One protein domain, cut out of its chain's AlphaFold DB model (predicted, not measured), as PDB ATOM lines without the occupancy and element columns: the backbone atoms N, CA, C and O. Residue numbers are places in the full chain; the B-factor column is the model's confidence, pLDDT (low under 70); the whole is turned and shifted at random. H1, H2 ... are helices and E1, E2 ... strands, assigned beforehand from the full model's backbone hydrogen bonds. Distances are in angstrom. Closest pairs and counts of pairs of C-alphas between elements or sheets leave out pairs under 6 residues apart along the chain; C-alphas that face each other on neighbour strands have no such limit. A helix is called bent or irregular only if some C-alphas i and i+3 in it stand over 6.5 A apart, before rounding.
ATOM      1  N   LYS A   2     196.094 220.163 231.243       94.19
ATOM      2  CA  LYS A   2     196.811 221.073 232.175       94.19
ATOM      3  C   LYS A   2     197.342 220.405 233.455       94.19
ATOM      4  O   LYS A   2     198.498 220.599 233.813       94.19
ATOM      5  N   GLY A   3     196.526 219.574 234.112       93.19
ATOM      6  CA  GLY A   3     196.932 218.839 235.318       93.19
ATOM      7  C   GLY A   3     198.075 217.838 235.098       93.19
ATOM      8  O   GLY A   3     198.949 217.726 235.952       93.19
ATOM      9  N   LEU A   4     198.123 217.169 233.939       93.62
ATOM     10  CA  LEU A   4     199.212 216.248 233.584       93.62
ATOM     11  C   LEU A   4     200.532 217.006 233.414       93.62
ATOM     12  O   LEU A   4     201.545 216.625 233.997       93.62
ATOM     13  N   LEU A   5     200.500 218.121 232.677       95.75
ATOM     14  CA  LEU A   5     201.664 218.991 232.479       95.75
ATOM     15  C   LEU A   5     202.172 219.558 233.809       95.75
ATOM     16  O   LEU A   5     203.378 219.573 234.055       95.75
ATOM     17  N   ARG A   6     201.255 219.959 234.699       95.50
ATOM     18  CA  ARG A   6     201.588 220.422 236.050       95.50
ATOM     19  C   ARG A   6     202.248 219.313 236.874       95.50
ATOM     20  O   ARG A   6     203.276 219.548 237.500       95.50
ATOM     21  N   GLY A   7     201.680 218.107 236.856       94.50
ATOM     22  CA  GLY A   7     202.211 216.947 237.575       94.50
ATOM     23  C   GLY A   7     203.635 216.588 237.149       94.50
ATOM     24  O   GLY A   7     204.491 216.350 238.000       94.50
ATOM     25  N   TRP A   8     203.922 216.617 235.844       95.06
ATOM     26  CA  TRP A   8     205.282 216.410 235.337       95.06
ATOM     27  C   TRP A   8     206.214 217.576 235.651       95.06
ATOM     28  O   TRP A   8     207.360 217.344 236.028       95.06
ATOM     29  N   SER A   9     205.721 218.814 235.602       96.38
ATOM     30  CA  SER A   9     206.497 219.997 235.990       96.38
ATOM     31  C   SER A   9     207.015 219.915 237.430       96.38
ATOM     32  O   SER A   9     208.169 220.256 237.667       96.38
ATOM     33  N   TYR A  10     206.223 219.387 238.375       95.75
ATOM     34  CA  TYR A  10     206.670 219.155 239.760       95.75
ATOM     35  C   TYR A  10     207.842 218.177 239.877       95.75
ATOM     36  O   TYR A  10     208.675 218.331 240.766       95.75
ATOM     37  N   LYS A  11     207.943 217.204 238.970       94.12
ATOM     38  CA  LYS A  11     209.052 216.239 238.944       94.12
ATOM     39  C   LYS A  11     210.274 216.792 238.212       94.12
ATOM     40  O   LYS A  11     211.400 216.560 238.635       94.12
ATOM     41  N   LEU A  12     210.056 217.528 237.120       95.69
ATOM     42  CA  LEU A  12     211.118 218.035 236.251       95.69
ATOM     43  C   LEU A  12     211.808 219.278 236.822       95.69
ATOM     44  O   LEU A  12     213.034 219.357 236.802       95.69
ATOM     45  N   ALA A  13     211.055 220.246 237.351       95.69
ATOM     46  CA  ALA A  13     211.617 221.535 237.750       95.69
ATOM     47  C   ALA A  13     212.718 221.433 238.829       95.69
ATOM     48  O   ALA A  13     213.745 222.092 238.665       95.69
ATOM     49  N   PRO A  14     212.606 220.589 239.880       94.19
ATOM     50  CA  PRO A  14     213.696 220.403 240.840       94.19
ATOM     51  C   PRO A  14     214.983 219.869 240.197       94.19
ATOM     52  O   PRO A  14     216.073 220.307 240.562       94.19
ATOM     53  N   LEU A  15     214.868 218.954 239.225       94.81
ATOM     54  CA  LEU A  15     216.013 218.387 238.505       94.81
ATOM     55  C   LEU A  15     216.693 219.451 237.638       94.81
ATOM     56  O   LEU A  15     217.912 219.605 237.693       94.81
ATOM     57  N   LEU A  16     215.902 220.230 236.896       95.12
ATOM     58  CA  LEU A  16     216.401 221.323 236.062       95.12
ATOM     59  C   LEU A  16     217.069 222.421 236.897       95.12
ATOM     60  O   LEU A  16     218.097 222.958 236.492       95.12
ATOM     61  N   ASN A  17     216.506 222.739 238.066       94.81
ATOM     62  CA  ASN A  17     217.066 223.732 238.977       94.81
ATOM     63  C   ASN A  17     218.395 223.255 239.584       94.81
ATOM     64  O   ASN A  17     219.373 223.995 239.587       94.81
ATOM     65  N   ARG A  18     218.475 221.988 240.025       93.62
ATOM     66  CA  ARG A  18     219.733 221.385 240.514       93.62
ATOM     67  C   ARG A  18     220.819 221.366 239.441       93.62
ATOM     68  O   ARG A  18     221.971 221.656 239.740       93.62
ATOM     69  N   ALA A  19     220.444 221.080 238.196       94.94
ATOM     70  CA  ALA A  19     221.345 221.121 237.047       94.94
ATOM     71  C   ALA A  19     221.682 222.552 236.574       94.94
ATOM     72  O   ALA A  19     222.404 222.706 235.593       94.94
ATOM     73  N   LYS A  20     221.155 223.596 237.238       94.31
ATOM     74  CA  LYS A  20     221.297 225.014 236.859       94.31
ATOM     75  C   LYS A  20     220.840 225.316 235.424       94.31
ATOM     76  O   LYS A  20     221.299 226.272 234.805       94.31
ATOM     77  N   ILE A  21     219.925 224.502 234.896       94.56
ATOM     78  CA  ILE A  21     219.332 224.694 233.570       94.56
ATOM     79  C   ILE A  21     218.272 225.788 233.630       94.56
ATOM     80  O   ILE A  21     218.154 226.549 232.680       94.56
ATOM     81  N   ILE A  22     217.520 225.878 234.728       93.88
ATOM     82  CA  ILE A  22     216.584 226.974 235.009       93.88
ATOM     83  C   ILE A  22     217.075 227.773 236.214       93.88
ATOM     84  O   ILE A  22     217.801 227.254 237.057       93.88
ATOM     85  N   SER A  23     216.656 229.034 236.292       88.38
ATOM     86  CA  SER A  23     217.081 229.983 237.337       88.38
ATOM     87  C   SER A  23     215.961 230.385 238.301       88.38
ATOM     88  O   SER A  23     216.161 231.221 239.177       88.38
ATOM     89  N   SER A  24     214.767 229.823 238.117       87.12
ATOM     90  CA  SER A  24     213.563 230.222 238.846       87.12
ATOM     91  C   SER A  24     213.418 229.477 240.176       87.12
ATOM     92  O   SER A  24     213.762 228.302 240.283       87.12
ATOM     93  N   THR A  25     212.834 230.134 241.180       90.44
ATOM     94  CA  THR A  25     212.620 229.554 242.515       90.44
ATOM     95  C   THR A  25     211.706 228.328 242.468       90.44
ATOM     96  O   THR A  25     210.550 228.412 242.040       90.44
ATOM     97  N   ILE A  26     212.195 227.192 242.974       93.00
ATOM     98  CA  ILE A  26     211.436 225.942 243.118       93.00
ATOM     99  C   ILE A  26     211.248 225.631 244.601       93.00
ATOM    100  O   ILE A  26     212.206 225.659 245.368       93.00
ATOM    101  N   ASN A  27     210.018 225.298 244.992       91.62
ATOM    102  CA  ASN A  27     209.730 224.740 246.309       91.62
ATOM    103  C   ASN A  27     209.495 223.229 246.155       91.62
ATOM    104  O   ASN A  27     208.576 222.836 245.438       91.62
ATOM    105  N   ALA A  28     210.320 222.409 246.813       85.00
ATOM    106  CA  ALA A  28     210.247 220.948 246.752       85.00
ATOM    107  C   ALA A  28     209.005 220.368 247.453       85.00
ATOM    108  O   ALA A  28     208.555 219.287 247.092       85.00
ATOM    109  N   GLU A  29     208.434 221.099 248.411       89.25
ATOM    110  CA  GLU A  29     207.227 220.703 249.147       89.25
ATOM    111  C   GLU A  29     205.940 221.134 248.433       89.25
ATOM    112  O   GLU A  29     204.839 220.774 248.837       89.25
ATOM    113  N   CYS A  30     206.051 221.921 247.358       92.12
ATOM    114  CA  CYS A  30     204.897 222.345 246.579       92.12
ATOM    115  C   CYS A  30     204.430 221.204 245.671       92.12
ATOM    116  O   CYS A  30     205.206 220.684 244.870       92.12
ATOM    117  N   PHE A  31     203.140 220.869 245.729       90.94
ATOM    118  CA  PHE A  31     202.521 219.877 244.849       90.94
ATOM    119  C   PHE A  31     201.086 220.275 244.486       90.94
ATOM    120  O   PHE A  31     200.570 221.298 244.932       90.94
ATOM    121  N   ALA A  32     200.426 219.481 243.639       84.88
ATOM    122  CA  ALA A  32     199.101 219.813 243.112       84.88
ATOM    123  C   ALA A  32     198.011 219.974 244.195       84.88
ATOM    124  O   ALA A  32     197.073 220.731 243.971       84.88
ATOM    125  N   GLY A  33     198.140 219.294 245.341       85.31
ATOM    126  CA  GLY A  33     197.202 219.390 246.467       85.31
ATOM    127  C   GLY A  33     197.546 220.467 247.502       85.31
ATOM    128  O   GLY A  33     196.659 220.893 248.230       85.31
ATOM    129  N   ALA A  34     198.794 220.948 247.547       88.19
ATOM    130  CA  ALA A  34     199.225 222.029 248.434       88.19
ATOM    131  C   ALA A  34     200.178 222.974 247.687       88.19
ATOM    132  O   ALA A  34     201.381 222.738 247.553       88.19
ATOM    133  N   THR A  35     199.615 224.050 247.136       92.12
ATOM    134  CA  THR A  35     200.336 224.968 246.250       92.12
ATOM    135  C   THR A  35     200.914 226.148 247.027       92.12
ATOM    136  O   THR A  35     200.166 226.852 247.693       92.12
ATOM    137  N   CYS A  36     202.214 226.436 246.896       91.88
ATOM    138  CA  CYS A  36     202.867 227.508 247.666       91.88
ATOM    139  C   CYS A  36     202.682 228.933 247.103       91.88
ATOM    140  O   CYS A  36     203.182 229.896 247.687       91.88
ATOM    141  N   GLY A  37     202.080 229.076 245.917       90.88
ATOM    142  CA  GLY A  37     201.844 230.361 245.243       90.88
ATOM    143  C   GLY A  37     203.086 231.051 244.667       90.88
ATOM    144  O   GLY A  37     202.961 231.834 243.740       90.88
ATOM    145  N   ARG A  38     204.290 230.746 245.159       91.44
ATOM    146  CA  ARG A  38     205.511 231.518 244.863       91.44
ATOM    147  C   ARG A  38     206.507 230.833 243.931       91.44
ATOM    148  O   ARG A  38     207.304 231.508 243.295       91.44
ATOM    149  N   CYS A  39     206.486 229.504 243.844       93.81
ATOM    150  CA  CYS A  39     207.424 228.787 242.980       93.81
ATOM    151  C   CYS A  39     207.067 228.938 241.497       93.81
ATOM    152  O   CYS A  39     205.905 229.151 241.150       93.81
ATOM    153  N   MET A  40     208.049 228.713 240.626       95.00
ATOM    154  CA  MET A  40     207.905 228.769 239.169       95.00
ATOM    155  C   MET A  40     206.676 228.009 238.640       95.00
ATOM    156  O   MET A  40     205.967 228.491 237.765       95.00
ATOM    157  N   ILE A  41     206.385 226.831 239.199       95.75
ATOM    158  CA  ILE A  41     205.250 226.002 238.770       95.75
ATOM    159  C   ILE A  41     203.925 226.686 239.117       95.75
ATOM    160  O   ILE A  41     203.021 226.719 238.289       95.75
ATOM    161  N   CYS A  42     203.799 227.261 240.314       94.50
ATOM    162  CA  CYS A  42     202.620 228.042 240.691       94.50
ATOM    163  C   CYS A  42     202.482 229.304 239.838       94.50
ATOM    164  O   CYS A  42     201.370 229.641 239.450       94.50
ATOM    165  N   GLN A  43     203.599 229.951 239.508       94.44
ATOM    166  CA  GLN A  43     203.618 231.141 238.662       94.44
ATOM    167  C   GLN A  43     203.233 230.843 237.207       94.44
ATOM    168  O   GLN A  43     202.696 231.712 236.544       94.44
ATOM    169  N   ILE A  44     203.441 229.621 236.706       95.81
ATOM    170  CA  ILE A  44     203.023 229.223 235.349       95.81
ATOM    171  C   ILE A  44     201.599 228.647 235.348       95.81
ATOM    172  O   ILE A  44     200.758 229.022 234.536       95.81
ATOM    173  N   PHE A  45     201.311 227.703 236.247       95.50
ATOM    174  CA  PHE A  45     200.077 226.909 236.218       95.50
ATOM    175  C   PHE A  45     198.943 227.480 237.079       95.50
ATOM    176  O   PHE A  45     197.795 227.056 236.909       95.50
ATOM    177  N   GLY A  46     199.250 228.415 237.979       93.00
ATOM    178  CA  GLY A  46     198.348 228.954 238.997       93.00
ATOM    179  C   GLY A  46     198.468 228.262 240.358       93.00
ATOM    180  O   GLY A  46     198.982 227.145 240.496       93.00
ATOM    181  N   ALA A  47     197.943 228.922 241.384       91.81
ATOM    182  CA  ALA A  47     197.806 228.408 242.743       91.81
ATOM    183  C   ALA A  47     196.386 228.662 243.256       91.81
ATOM    184  O   ALA A  47     195.712 229.575 242.779       91.81
ATOM    185  N   SER A  48     195.935 227.853 244.212       85.56
ATOM    186  CA  SER A  48     194.628 228.052 244.843       85.56
ATOM    187  C   SER A  48     194.577 229.421 245.527       85.56
ATOM    188  O   SER A  48     195.528 229.796 246.209       85.56
ATOM    189  N   GLY A  49     193.495 230.174 245.313       82.00
ATOM    190  CA  GLY A  49     193.352 231.547 245.821       82.00
ATOM    191  C   GLY A  49     194.223 232.595 245.112       82.00
ATOM    192  O   GLY A  49     194.219 233.754 245.513       82.00
ATOM    193  N   GLY A  50     194.975 232.210 244.076       80.25
ATOM    194  CA  GLY A  50     195.740 233.133 243.239       80.25
ATOM    195  C   GLY A  50     194.908 233.758 242.116       80.25
ATOM    196  O   GLY A  50     193.767 233.368 241.870       80.25
ATOM    197  N   GLY A  51     195.512 234.716 241.409       83.06
ATOM    198  CA  GLY A  51     194.932 235.323 240.208       83.06
ATOM    199  C   GLY A  51     194.889 234.381 238.997       83.06
ATOM    200  O   GLY A  51     195.171 233.182 239.089       83.06
ATOM    201  N   LEU A  52     194.547 234.945 237.835       87.50
ATOM    202  CA  LEU A  52     194.457 234.195 236.582       87.50
ATOM    203  C   LEU A  52     195.804 233.529 236.234       87.50
ATOM    204  O   LEU A  52     196.833 234.206 236.207       87.50
ATOM    205  N   PRO A  53     195.823 232.208 235.967       91.81
ATOM    206  CA  PRO A  53     197.058 231.497 235.662       91.81
ATOM    207  C   PRO A  53     197.589 231.872 234.268       91.81
ATOM    208  O   PRO A  53     196.805 231.836 233.320       91.81
ATOM    209  N   PRO A  54     198.906 232.102 234.101       94.69
ATOM    210  CA  PRO A  54     199.494 232.449 232.800       94.69
ATOM    211  C   PRO A  54     199.445 231.345 231.744       94.69
ATOM    212  O   PRO A  54     199.694 231.613 230.575       94.69
ATOM    213  N   LEU A  55     199.221 230.090 232.135       96.56
ATOM    214  CA  LEU A  55     199.074 228.978 231.202       96.56
ATOM    215  C   LEU A  55     197.596 228.631 231.009       96.56
ATOM    216  O   LEU A  55     196.948 228.109 231.932       96.56
ATOM    217  N   SER A  56     197.090 228.810 229.793       95.19
ATOM    218  CA  SER A  56     195.803 228.276 229.351       95.19
ATOM    219  C   SER A  56     196.004 226.990 228.555       95.19
ATOM    220  O   SER A  56     196.977 226.816 227.824       95.19
ATOM    221  N   VAL A  57     195.085 226.045 228.736       95.50
ATOM    222  CA  VAL A  57     195.062 224.789 227.985       95.50
ATOM    223  C   VAL A  57     193.618 224.520 227.622       95.50
ATOM    224  O   VAL A  57     192.774 224.474 228.519       95.50
ATOM    225  N   THR A  58     193.343 224.362 226.336       94.94
ATOM    226  CA  THR A  58     191.988 224.122 225.844       94.94
ATOM    227  C   THR A  58     191.595 222.657 226.035       94.94
ATOM    228  O   THR A  58     192.385 221.808 226.479       94.94
ATOM    229  N   ASN A  59     190.337 222.350 225.728       92.62
ATOM    230  CA  ASN A  59     189.925 220.963 225.580       92.62
ATOM    231  C   ASN A  59     190.538 220.378 224.309       92.62
ATOM    232  O   ASN A  59     190.686 221.062 223.300       92.62
ATOM    233  N   ILE A 127     197.774 224.869 223.844       95.50
ATOM    234  CA  ILE A 127     198.428 225.281 225.082       95.50
ATOM    235  C   ILE A 127     199.010 226.667 224.816       95.50
ATOM    236  O   ILE A 127     199.924 226.790 224.005       95.50
ATOM    237  N   ALA A 128     198.521 227.688 225.516       95.00
ATOM    238  CA  ALA A 128     198.987 229.059 225.345       95.00
ATOM    239  C   ALA A 128     199.569 229.606 226.653       95.00
ATOM    240  O   ALA A 128     199.026 229.384 227.737       95.00
ATOM    241  N   LEU A 129     200.689 230.322 226.544       95.50
ATOM    242  CA  LEU A 129     201.354 230.978 227.667       95.50
ATOM    243  C   LEU A 129     201.232 232.499 227.526       95.50
ATOM    244  O   LEU A 129     201.886 233.107 226.678       95.50
ATOM    245  N   GLN A 130     200.432 233.128 228.383       94.38
ATOM    246  CA  GLN A 130     200.296 234.579 228.464       94.38
ATOM    247  C   GLN A 130     201.485 235.184 229.220       94.38
ATOM    248  O   GLN A 130     201.459 235.347 230.439       94.38
ATOM    249  N   LYS A 131     202.540 235.558 228.490       91.56
ATOM    250  CA  LYS A 131     203.775 236.114 229.076       91.56
ATOM    251  C   LYS A 131     203.558 237.297 230.017       91.56
ATOM    252  O   LYS A 131     204.256 237.398 231.017       91.56
ATOM    253  N   HIS A 132     202.619 238.186 229.696       91.00
ATOM    254  CA  HIS A 132     202.339 239.383 230.494       91.00
ATOM    255  C   HIS A 132     201.762 239.058 231.882       91.00
ATOM    256  O   HIS A 132     201.775 239.916 232.755       91.00
ATOM    257  N   LEU A 133     201.278 237.828 232.093       92.94
ATOM    258  CA  LEU A 133     200.804 237.346 233.390       92.94
ATOM    259  C   LEU A 133     201.904 236.630 234.195       92.94
ATOM    260  O   LEU A 133     201.689 236.311 235.363       92.94
ATOM    261  N   LEU A 134     203.075 236.354 233.606       91.44
ATOM    262  CA  LEU A 134     204.187 235.739 234.333       91.44
ATOM    263  C   LEU A 134     204.751 236.722 235.361       91.44
ATOM    264  O   LEU A 134     205.215 237.803 235.007       91.44
ATOM    265  N   ASN A 135     204.789 236.308 236.626       86.12
ATOM    266  CA  ASN A 135     205.380 237.094 237.703       86.12
ATOM    267  C   ASN A 135     206.636 236.395 238.250       86.12
ATOM    268  O   ASN A 135     206.585 235.256 238.714       86.12
ATOM    269  N   GLY A 136     207.789 237.063 238.154       86.19
ATOM    270  CA  GLY A 136     209.062 236.566 238.690       86.19
ATOM    271  C   GLY A 136     209.648 235.329 237.989       86.19
ATOM    272  O   GLY A 136     210.608 234.748 238.491       86.19
ATOM    273  N   VAL A 137     209.105 234.918 236.836       93.31
ATOM    274  CA  VAL A 137     209.599 233.783 236.036       93.31
ATOM    275  C   VAL A 137     210.045 234.264 234.663       93.31
ATOM    276  O   VAL A 137     209.291 234.922 233.948       93.31
ATOM    277  N   LYS A 138     211.262 233.889 234.259       93.38
ATOM    278  CA  LYS A 138     211.770 234.189 232.915       93.38
ATOM    279  C   LYS A 138     210.967 233.408 231.864       93.38
ATOM    280  O   LYS A 138     210.858 232.187 232.003       93.38
ATOM    281  N   PRO A 139     210.483 234.046 230.779       93.94
ATOM    282  CA  PRO A 139     209.718 233.356 229.740       93.94
ATOM    283  C   PRO A 139     210.426 232.122 229.167       93.94
ATOM    284  O   PRO A 139     209.801 231.077 229.036       93.94
ATOM    285  N   GLY A 140     211.737 232.200 228.902       94.19
ATOM    286  CA  GLY A 140     212.518 231.064 228.391       94.19
ATOM    287  C   GLY A 140     212.518 229.853 229.330       94.19
ATOM    288  O   GLY A 140     212.322 228.726 228.883       94.19
ATOM    289  N   ASP A 141     212.638 230.078 230.643       95.62
ATOM    290  CA  ASP A 141     212.558 228.999 231.633       95.62
ATOM    291  C   ASP A 141     211.138 228.392 231.647       95.62
ATOM    292  O   ASP A 141     210.989 227.169 231.698       95.62
ATOM    293  N   ALA A 142     210.092 229.226 231.556       96.19
ATOM    294  CA  ALA A 142     208.704 228.764 231.503       96.19
ATOM    295  C   ALA A 142     208.420 227.907 230.261       96.19
ATOM    296  O   ALA A 142     207.899 226.797 230.395       96.19
ATOM    297  N   TYR A 143     208.811 228.379 229.073       95.94
ATOM    298  CA  TYR A 143     208.684 227.619 227.830       95.94
ATOM    299  C   TYR A 143     209.428 226.291 227.910       95.94
ATOM    300  O   TYR A 143     208.850 225.255 227.587       95.94
ATOM    301  N   LEU A 144     210.672 226.296 228.393       96.44
ATOM    302  CA  LEU A 144     211.473 225.084 228.510       96.44
ATOM    303  C   LEU A 144     210.790 224.045 229.403       96.44
ATOM    304  O   LEU A 144     210.686 222.879 229.021       96.44
ATOM    305  N   LEU A 145     210.284 224.458 230.568       97.12
ATOM    306  CA  LEU A 145     209.590 223.558 231.486       97.12
ATOM    307  C   LEU A 145     208.324 222.963 230.851       97.12
ATOM    308  O   LEU A 145     208.096 221.758 230.965       97.12
ATOM    309  N   ILE A 146     207.529 223.781 230.155       96.81
ATOM    310  CA  ILE A 146     206.314 223.332 229.462       96.81
ATOM    311  C   ILE A 146     206.665 222.339 228.348       96.81
ATOM    312  O   ILE A 146     206.074 221.264 228.282       96.81
ATOM    313  N   LEU A 147     207.653 222.655 227.509       96.56
ATOM    314  CA  LEU A 147     208.091 221.795 226.408       96.56
ATOM    315  C   LEU A 147     208.638 220.456 226.909       96.56
ATOM    316  O   LEU A 147     208.322 219.408 226.349       96.56
ATOM    317  N   LEU A 148     209.418 220.465 227.991       96.56
ATOM    318  CA  LEU A 148     209.904 219.236 228.615       96.56
ATOM    319  C   LEU A 148     208.762 218.424 229.234       96.56
ATOM    320  O   LEU A 148     208.743 217.204 229.085       96.56
ATOM    321  N   ALA A 149     207.778 219.075 229.862       96.31
ATOM    322  CA  ALA A 149     206.589 218.398 230.372       96.31
ATOM    323  C   ALA A 149     205.763 217.759 229.242       96.31
ATOM    324  O   ALA A 149     205.317 216.625 229.399       96.31
ATOM    325  N   ILE A 150     205.608 218.435 228.096       95.44
ATOM    326  CA  ILE A 150     204.975 217.878 226.888       95.44
ATOM    327  C   ILE A 150     205.782 216.682 226.371       95.44
ATOM    328  O   ILE A 150     205.214 215.627 226.098       95.44
ATOM    329  N   SER A 151     207.107 216.808 226.286       94.38
ATOM    330  CA  SER A 151     207.987 215.725 225.833       94.38
ATOM    331  C   SER A 151     207.905 214.490 226.726       94.38
ATOM    332  O   SER A 151     207.823 213.365 226.233       94.38
ATOM    333  N   GLN A 152     207.806 214.692 228.040       93.81
ATOM    334  CA  GLN A 152     207.651 213.618 229.014       93.81
ATOM    335  C   GLN A 152     206.349 212.820 228.828       93.81
ATOM    336  O   GLN A 152     206.299 211.641 229.194       93.81
ATOM    337  N   LEU A 153     205.308 213.401 228.218       92.00
ATOM    338  CA  LEU A 153     204.070 212.675 227.907       92.00
ATOM    339  C   LEU A 153     204.297 211.506 226.941       92.00
ATOM    340  O   LEU A 153     203.583 210.516 227.034       92.00
ATOM    341  N   ARG A 154     205.339 211.553 226.096       90.44
ATOM    342  CA  ARG A 154     205.697 210.448 225.183       90.44
ATOM    343  C   ARG A 154     206.195 209.197 225.907       90.44
ATOM    344  O   ARG A 154     206.138 208.100 225.360       90.44
ATOM    345  N   PHE A 155     206.692 209.367 227.129       90.19
ATOM    346  CA  PHE A 155     207.257 208.297 227.953       90.19
ATOM    347  C   PHE A 155     206.374 207.956 229.153       90.19
ATOM    348  O   PHE A 155     206.755 207.148 229.997       90.19
ATOM    349  N   SER A 156     205.203 208.586 229.263       89.62
ATOM    350  CA  SER A 156     204.323 208.431 230.409       89.62
ATOM    351  C   SER A 156     202.876 208.184 230.013       89.62
ATOM    352  O   SER A 156     202.485 208.281 228.852       89.62
ATOM    353  N   TYR A 157     202.078 207.815 231.010       88.75
ATOM    354  CA  TYR A 157     200.650 207.649 230.831       88.75
ATOM    355  C   TYR A 157     199.930 208.992 230.955       88.75
ATOM    356  O   TYR A 157     200.173 209.767 231.883       88.75
ATOM    357  N   ALA A 158     198.999 209.236 230.037       87.19
ATOM    358  CA  ALA A 158     197.952 210.225 230.203       87.19
ATOM    359  C   ALA A 158     196.718 209.535 230.801       87.19
ATOM    360  O   ALA A 158     196.211 208.552 230.259       87.19
ATOM    361  N   GLY A 159     196.234 210.033 231.938       83.75
ATOM    362  CA  GLY A 159     195.152 209.372 232.671       83.75
ATOM    363  C   GLY A 159     195.629 208.081 233.342       83.75
ATOM    364  O   GLY A 159     196.676 208.077 233.983       83.75
ATOM    365  N   ARG A 160     194.854 206.993 233.237       78.50
ATOM    366  CA  ARG A 160     195.141 205.743 233.966       78.50
ATOM    367  C   ARG A 160     196.281 204.932 233.344       78.50
ATOM    368  O   ARG A 160     197.266 204.662 234.021       78.50
ATOM    369  N   ARG A 161     196.139 204.505 232.084       81.38
ATOM    370  CA  ARG A 161     197.101 203.610 231.400       81.38
ATOM    371  C   ARG A 161     197.246 203.888 229.898       81.38
ATOM    372  O   ARG A 161     197.768 203.054 229.165       81.38
ATOM    373  N   SER A 162     196.818 205.059 229.430       87.50
ATOM    374  CA  SER A 162     196.882 205.410 228.008       87.50
ATOM    375  C   SER A 162     198.230 206.034 227.672       87.50
ATOM    376  O   SER A 162     198.636 207.011 228.300       87.50
ATOM    377  N   ARG A 163     198.937 205.476 226.687       90.50
ATOM    378  CA  ARG A 163     200.139 206.108 226.126       90.50
ATOM    379  C   ARG A 163     199.721 207.130 225.083       90.50
ATOM    380  O   ARG A 163     198.832 206.855 224.282       90.50
ATOM    381  N   VAL A 164     200.368 208.287 225.100       91.12
ATOM    382  CA  VAL A 164     200.093 209.371 224.156       91.12
ATOM    383  C   VAL A 164     201.375 209.794 223.466       91.12
ATOM    384  O   VAL A 164     202.433 209.876 224.086       91.12
ATOM    385  N   GLU A 165     201.278 210.090 222.178       91.94
ATOM    386  CA  GLU A 165     202.354 210.737 221.444       91.94
ATOM    387  C   GLU A 165     201.975 212.201 221.229       91.94
ATOM    388  O   GLU A 165     201.165 212.527 220.367       91.94
ATOM    389  N   ALA A 166     202.537 213.091 222.049       92.44
ATOM    390  CA  ALA A 166     202.334 214.522 221.884       92.44
ATOM    391  C   ALA A 166     203.220 215.055 220.750       92.44
ATOM    392  O   ALA A 166     204.440 214.855 220.764       92.44
ATOM    393  N   ARG A 167     202.603 215.759 219.798       92.31
ATOM    394  CA  ARG A 167     203.272 216.487 218.716       92.31
ATOM    395  C   ARG A 167     202.760 217.920 218.676       92.31
ATOM    396  O   ARG A 167     201.608 218.170 219.019       92.31
ATOM    397  N   ILE A 168     203.627 218.845 218.286       93.19
ATOM    398  CA  ILE A 168     203.287 220.259 218.109       93.19
ATOM    399  C   ILE A 168     203.137 220.518 216.608       93.19
ATOM    400  O   ILE A 168     203.931 220.007 215.813       93.19
ATOM    401  N   LEU A 169     202.113 221.279 216.230       91.38
ATOM    402  CA  LEU A 169     201.839 221.611 214.834       91.38
ATOM    403  C   LEU A 169     202.763 222.737 214.334       91.38
ATOM    404  O   LEU A 169     203.007 223.674 215.102       91.38
ATOM    405  N   PRO A 170     203.255 222.683 213.083       84.50
ATOM    406  CA  PRO A 170     204.094 223.732 212.493       84.50
ATOM    407  C   PRO A 170     203.465 225.132 212.499       84.50
ATOM    408  O   PRO A 170     204.181 226.124 212.579       84.50
ATOM    409  N   GLU A 171     202.138 225.214 212.447       81.69
ATOM    410  CA  GLU A 171     201.354 226.454 212.433       81.69
ATOM    411  C   GLU A 171     201.328 227.175 213.794       81.69
ATOM    412  O   GLU A 171     200.825 228.293 213.896       81.69
ATOM    413  N   SER A 172     201.871 226.553 214.846       85.25
ATOM    414  CA  SER A 172     201.903 227.123 216.195       85.25
ATOM    415  C   SER A 172     202.797 228.368 216.262       85.25
ATOM    416  O   SER A 172     203.920 228.365 215.753       85.25
ATOM    417  N   ASP A 173     202.363 229.411 216.975       88.75
ATOM    418  CA  ASP A 173     203.222 230.569 217.245       88.75
ATOM    419  C   ASP A 173     204.292 230.224 218.291       88.75
ATOM    420  O   ASP A 173     204.055 230.204 219.500       88.75
ATOM    421  N   LEU A 174     205.491 229.910 217.798       89.31
ATOM    422  CA  LEU A 174     206.630 229.472 218.603       89.31
ATOM    423  C   LEU A 174     207.799 230.462 218.575       89.31
ATOM    424  O   LEU A 174     208.863 230.130 219.097       89.31
ATOM    425  N   LYS A 175     207.636 231.660 217.990       89.00
ATOM    426  CA  LYS A 175     208.738 232.630 217.791       89.00
ATOM    427  C   LYS A 175     209.519 232.883 219.078       89.00
ATOM    428  O   LYS A 175     210.747 232.871 219.103       89.00
ATOM    429  N   ASP A 176     208.780 233.028 220.166       86.88
ATOM    430  CA  ASP A 176     209.323 233.307 221.484       86.88
ATOM    431  C   ASP A 176     210.064 232.127 222.098       86.88
ATOM    432  O   ASP A 176     211.146 232.298 222.659       86.88
ATOM    433  N   ALA A 177     209.518 230.920 221.962       88.25
ATOM    434  CA  ALA A 177     210.195 229.712 222.409       88.25
ATOM    435  C   ALA A 177     211.463 229.462 221.577       88.25
ATOM    436  O   ALA A 177     212.492 229.099 222.133       88.25
ATOM    437  N   LEU A 178     211.428 229.713 220.265       90.56
ATOM    438  CA  LEU A 178     212.566 229.528 219.359       90.56
ATOM    439  C   LEU A 178     213.719 230.507 219.614       90.56
ATOM    440  O   LEU A 178     214.861 230.184 219.292       90.56
ATOM    441  N   SER A 179     213.450 231.663 220.227       90.62
ATOM    442  CA  SER A 179     214.503 232.603 220.639       90.62
ATOM    443  C   SER A 179     215.453 232.018 221.696       90.62
ATOM    444  O   SER A 179     216.608 232.434 221.802       90.62
ATOM    445  N   ASP A 180     215.000 231.011 222.448       91.62
ATOM    446  CA  ASP A 180     215.803 230.292 223.429       91.62
ATOM    447  C   ASP A 180     216.371 229.001 222.823       91.62
ATOM    448  O   ASP A 180     215.641 228.066 222.481       91.62
ATOM    449  N   LYS A 181     217.705 228.909 222.742       92.31
ATOM    450  CA  LYS A 181     218.404 227.739 222.177       92.31
ATOM    451  C   LYS A 181     218.011 226.424 222.858       92.31
ATOM    452  O   LYS A 181     217.949 225.393 222.190       92.31
ATOM    453  N   ARG A 182     217.729 226.444 224.167       93.69
ATOM    454  CA  ARG A 182     217.329 225.253 224.939       93.69
ATOM    455  C   ARG A 182     215.963 224.755 224.473       93.69
ATOM    456  O   ARG A 182     215.772 223.564 224.245       93.69
ATOM    457  N   CYS A 183     215.025 225.678 224.283       93.44
ATOM    458  CA  CYS A 183     213.687 225.383 223.781       93.44
ATOM    459  C   CYS A 183     213.722 224.896 222.329       93.44
ATOM    460  O   CYS A 183     213.076 223.898 222.014       93.44
ATOM    461  N   ALA A 184     214.524 225.531 221.464       91.50
ATOM    462  CA  ALA A 184     214.683 225.125 220.067       91.50
ATOM    463  C   ALA A 184     215.155 223.663 219.925       91.50
ATOM    464  O   ALA A 184     214.628 222.913 219.102       91.50
ATOM    465  N   GLN A 185     216.084 223.217 220.782       90.81
ATOM    466  CA  GLN A 185     216.547 221.823 220.813       90.81
ATOM    467  C   GLN A 185     215.431 220.826 221.158       90.81
ATOM    468  O   GLN A 185     215.361 219.744 220.571       90.81
ATOM    469  N   VAL A 186     214.556 221.173 222.106       92.00
ATOM    470  CA  VAL A 186     213.424 220.318 222.495       92.00
ATOM    471  C   VAL A 186     212.354 220.314 221.401       92.00
ATOM    472  O   VAL A 186     211.839 219.250 221.053       92.00
ATOM    473  N   LEU A 187     212.060 221.480 220.815       90.19
ATOM    474  CA  LEU A 187     211.071 221.640 219.748       90.19
ATOM    475  C   LEU A 187     211.395 220.794 218.518       90.19
ATOM    476  O   LEU A 187     210.507 220.105 218.026       90.19
ATOM    477  N   GLY A 188     212.659 220.731 218.088       84.25
ATOM    478  CA  GLY A 188     213.063 219.896 216.948       84.25
ATOM    479  C   GLY A 188     212.692 218.409 217.084       84.25
ATOM    480  O   GLY A 188     212.593 217.704 216.084       84.25
ATOM    481  N   ARG A 189     212.442 217.920 218.309       86.06
ATOM    482  CA  ARG A 189     211.997 216.540 218.584       86.06
ATOM    483  C   ARG A 189     210.480 216.385 218.735       86.06
ATOM    484  O   ARG A 189     209.995 215.252 218.704       86.06
ATOM    485  N   LEU A 190     209.759 217.482 218.973       87.38
ATOM    486  CA  LEU A 190     208.308 217.516 219.210       87.38
ATOM    487  C   LEU A 190     207.505 217.964 217.994       87.38
ATOM    488  O   LEU A 190     206.299 217.724 217.949       87.38
ATOM    489  N   MET A 191     208.151 218.624 217.036       86.62
ATOM    490  CA  MET A 191     207.485 219.087 215.830       86.62
ATOM    491  C   MET A 191     206.967 217.906 215.020       86.62
ATOM    492  O   MET A 191     207.668 216.911 214.809       86.62
TER     493      MET A 191
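This is residues 2 to 59 and 127 to 191 of the 193 residues of an uncharacterized protein of Thermococci archaeon (UniProt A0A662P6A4). A long helix, H3, runs through the core, with H1 crossing it on one side and H5 packed nearly alongside it on the other. The short H2 folds back beside H1, a small two-stranded ribbon of E1 and E2 lies to the side of these helices, H4 packs near the beginning of H3, and long loops run round the outside. You are reading 123 printed residues, in the order H1, H2, E1, E2, H3, H4, H5; the sheet E1 - E2 is antiparallel. The class is mostly helix, though under half of the residues, 60, are in named elements. The whole is compact and rounded, with a radius of gyration of the C-alphas of 13.7 A and spans of 35 by 35 by 30 A.

Find C-alpha 2 at (196.811, 221.073, 232.175); from there H1 runs 24.4 A to residue 18. It has a kink of 37 degrees near residue 11 and is irregular, but only just: C-alphas 11 and 14 are 6.52 A apart. Next come H2, residues 40 to 45, E1, residues 55 to 57, and E2, residues 127 to 129. H3, residues 139 to 155, begins with C-alpha 139 at (209.718, 233.356, 229.740) and is 25.2 A long. After H4, residues 175 to 178, H5 runs 14.7 A from residue 181 to C-alpha 190 at (208.308, 217.516, 219.210).

Start at H3, the hub, which touches H1, H4 and H5. With residues 145 to 152 alone it touches H1, closest at the C-alphas of Leu 5 and Ala 149, 5.4 A, at a steep tilt of 68 degrees, only just short of about perpendicular. H5 touches H3 at a shallow tilt of 27 degrees, the same way; the C-alphas of Leu 144 and Cys 183 come closest, 5.2 A. H4 touches H3 at Tyr 143 and Ala 177, their closest C-alphas, 6.0 A. H4 and H5 only just touch, only at the corner, with 3 pairs of C-alphas within 8 A. H1 and H2 form a helical hairpin at 13 degrees, their closest C-alphas those of Arg 6 and Phe 45, 6.7 A. Between E1 and E2, look for N 56 and O 128, 2.9 A. E2 and H3 are near each other; H1 and H5 are apart. Every O i to N i+4 pair is within hydrogen-bond range in H2, against 10 of 13 in H1, 11 of 13 in H3 and 5 of 6 in H5; H4 is too short for such a pair.

The farthest C-alphas, of Glu 29 and Glu 171, are 37.6 A apart. Residues 60 to 126 are not printed; C-alphas 59 and 127 stand 9.5 A apart across the cut. The links H1 to H2 and H3 to H4 are long; in the second, residues 157 to 158 pair antiparallel with 162 to 163. No printed residue has a pLDDT under 70.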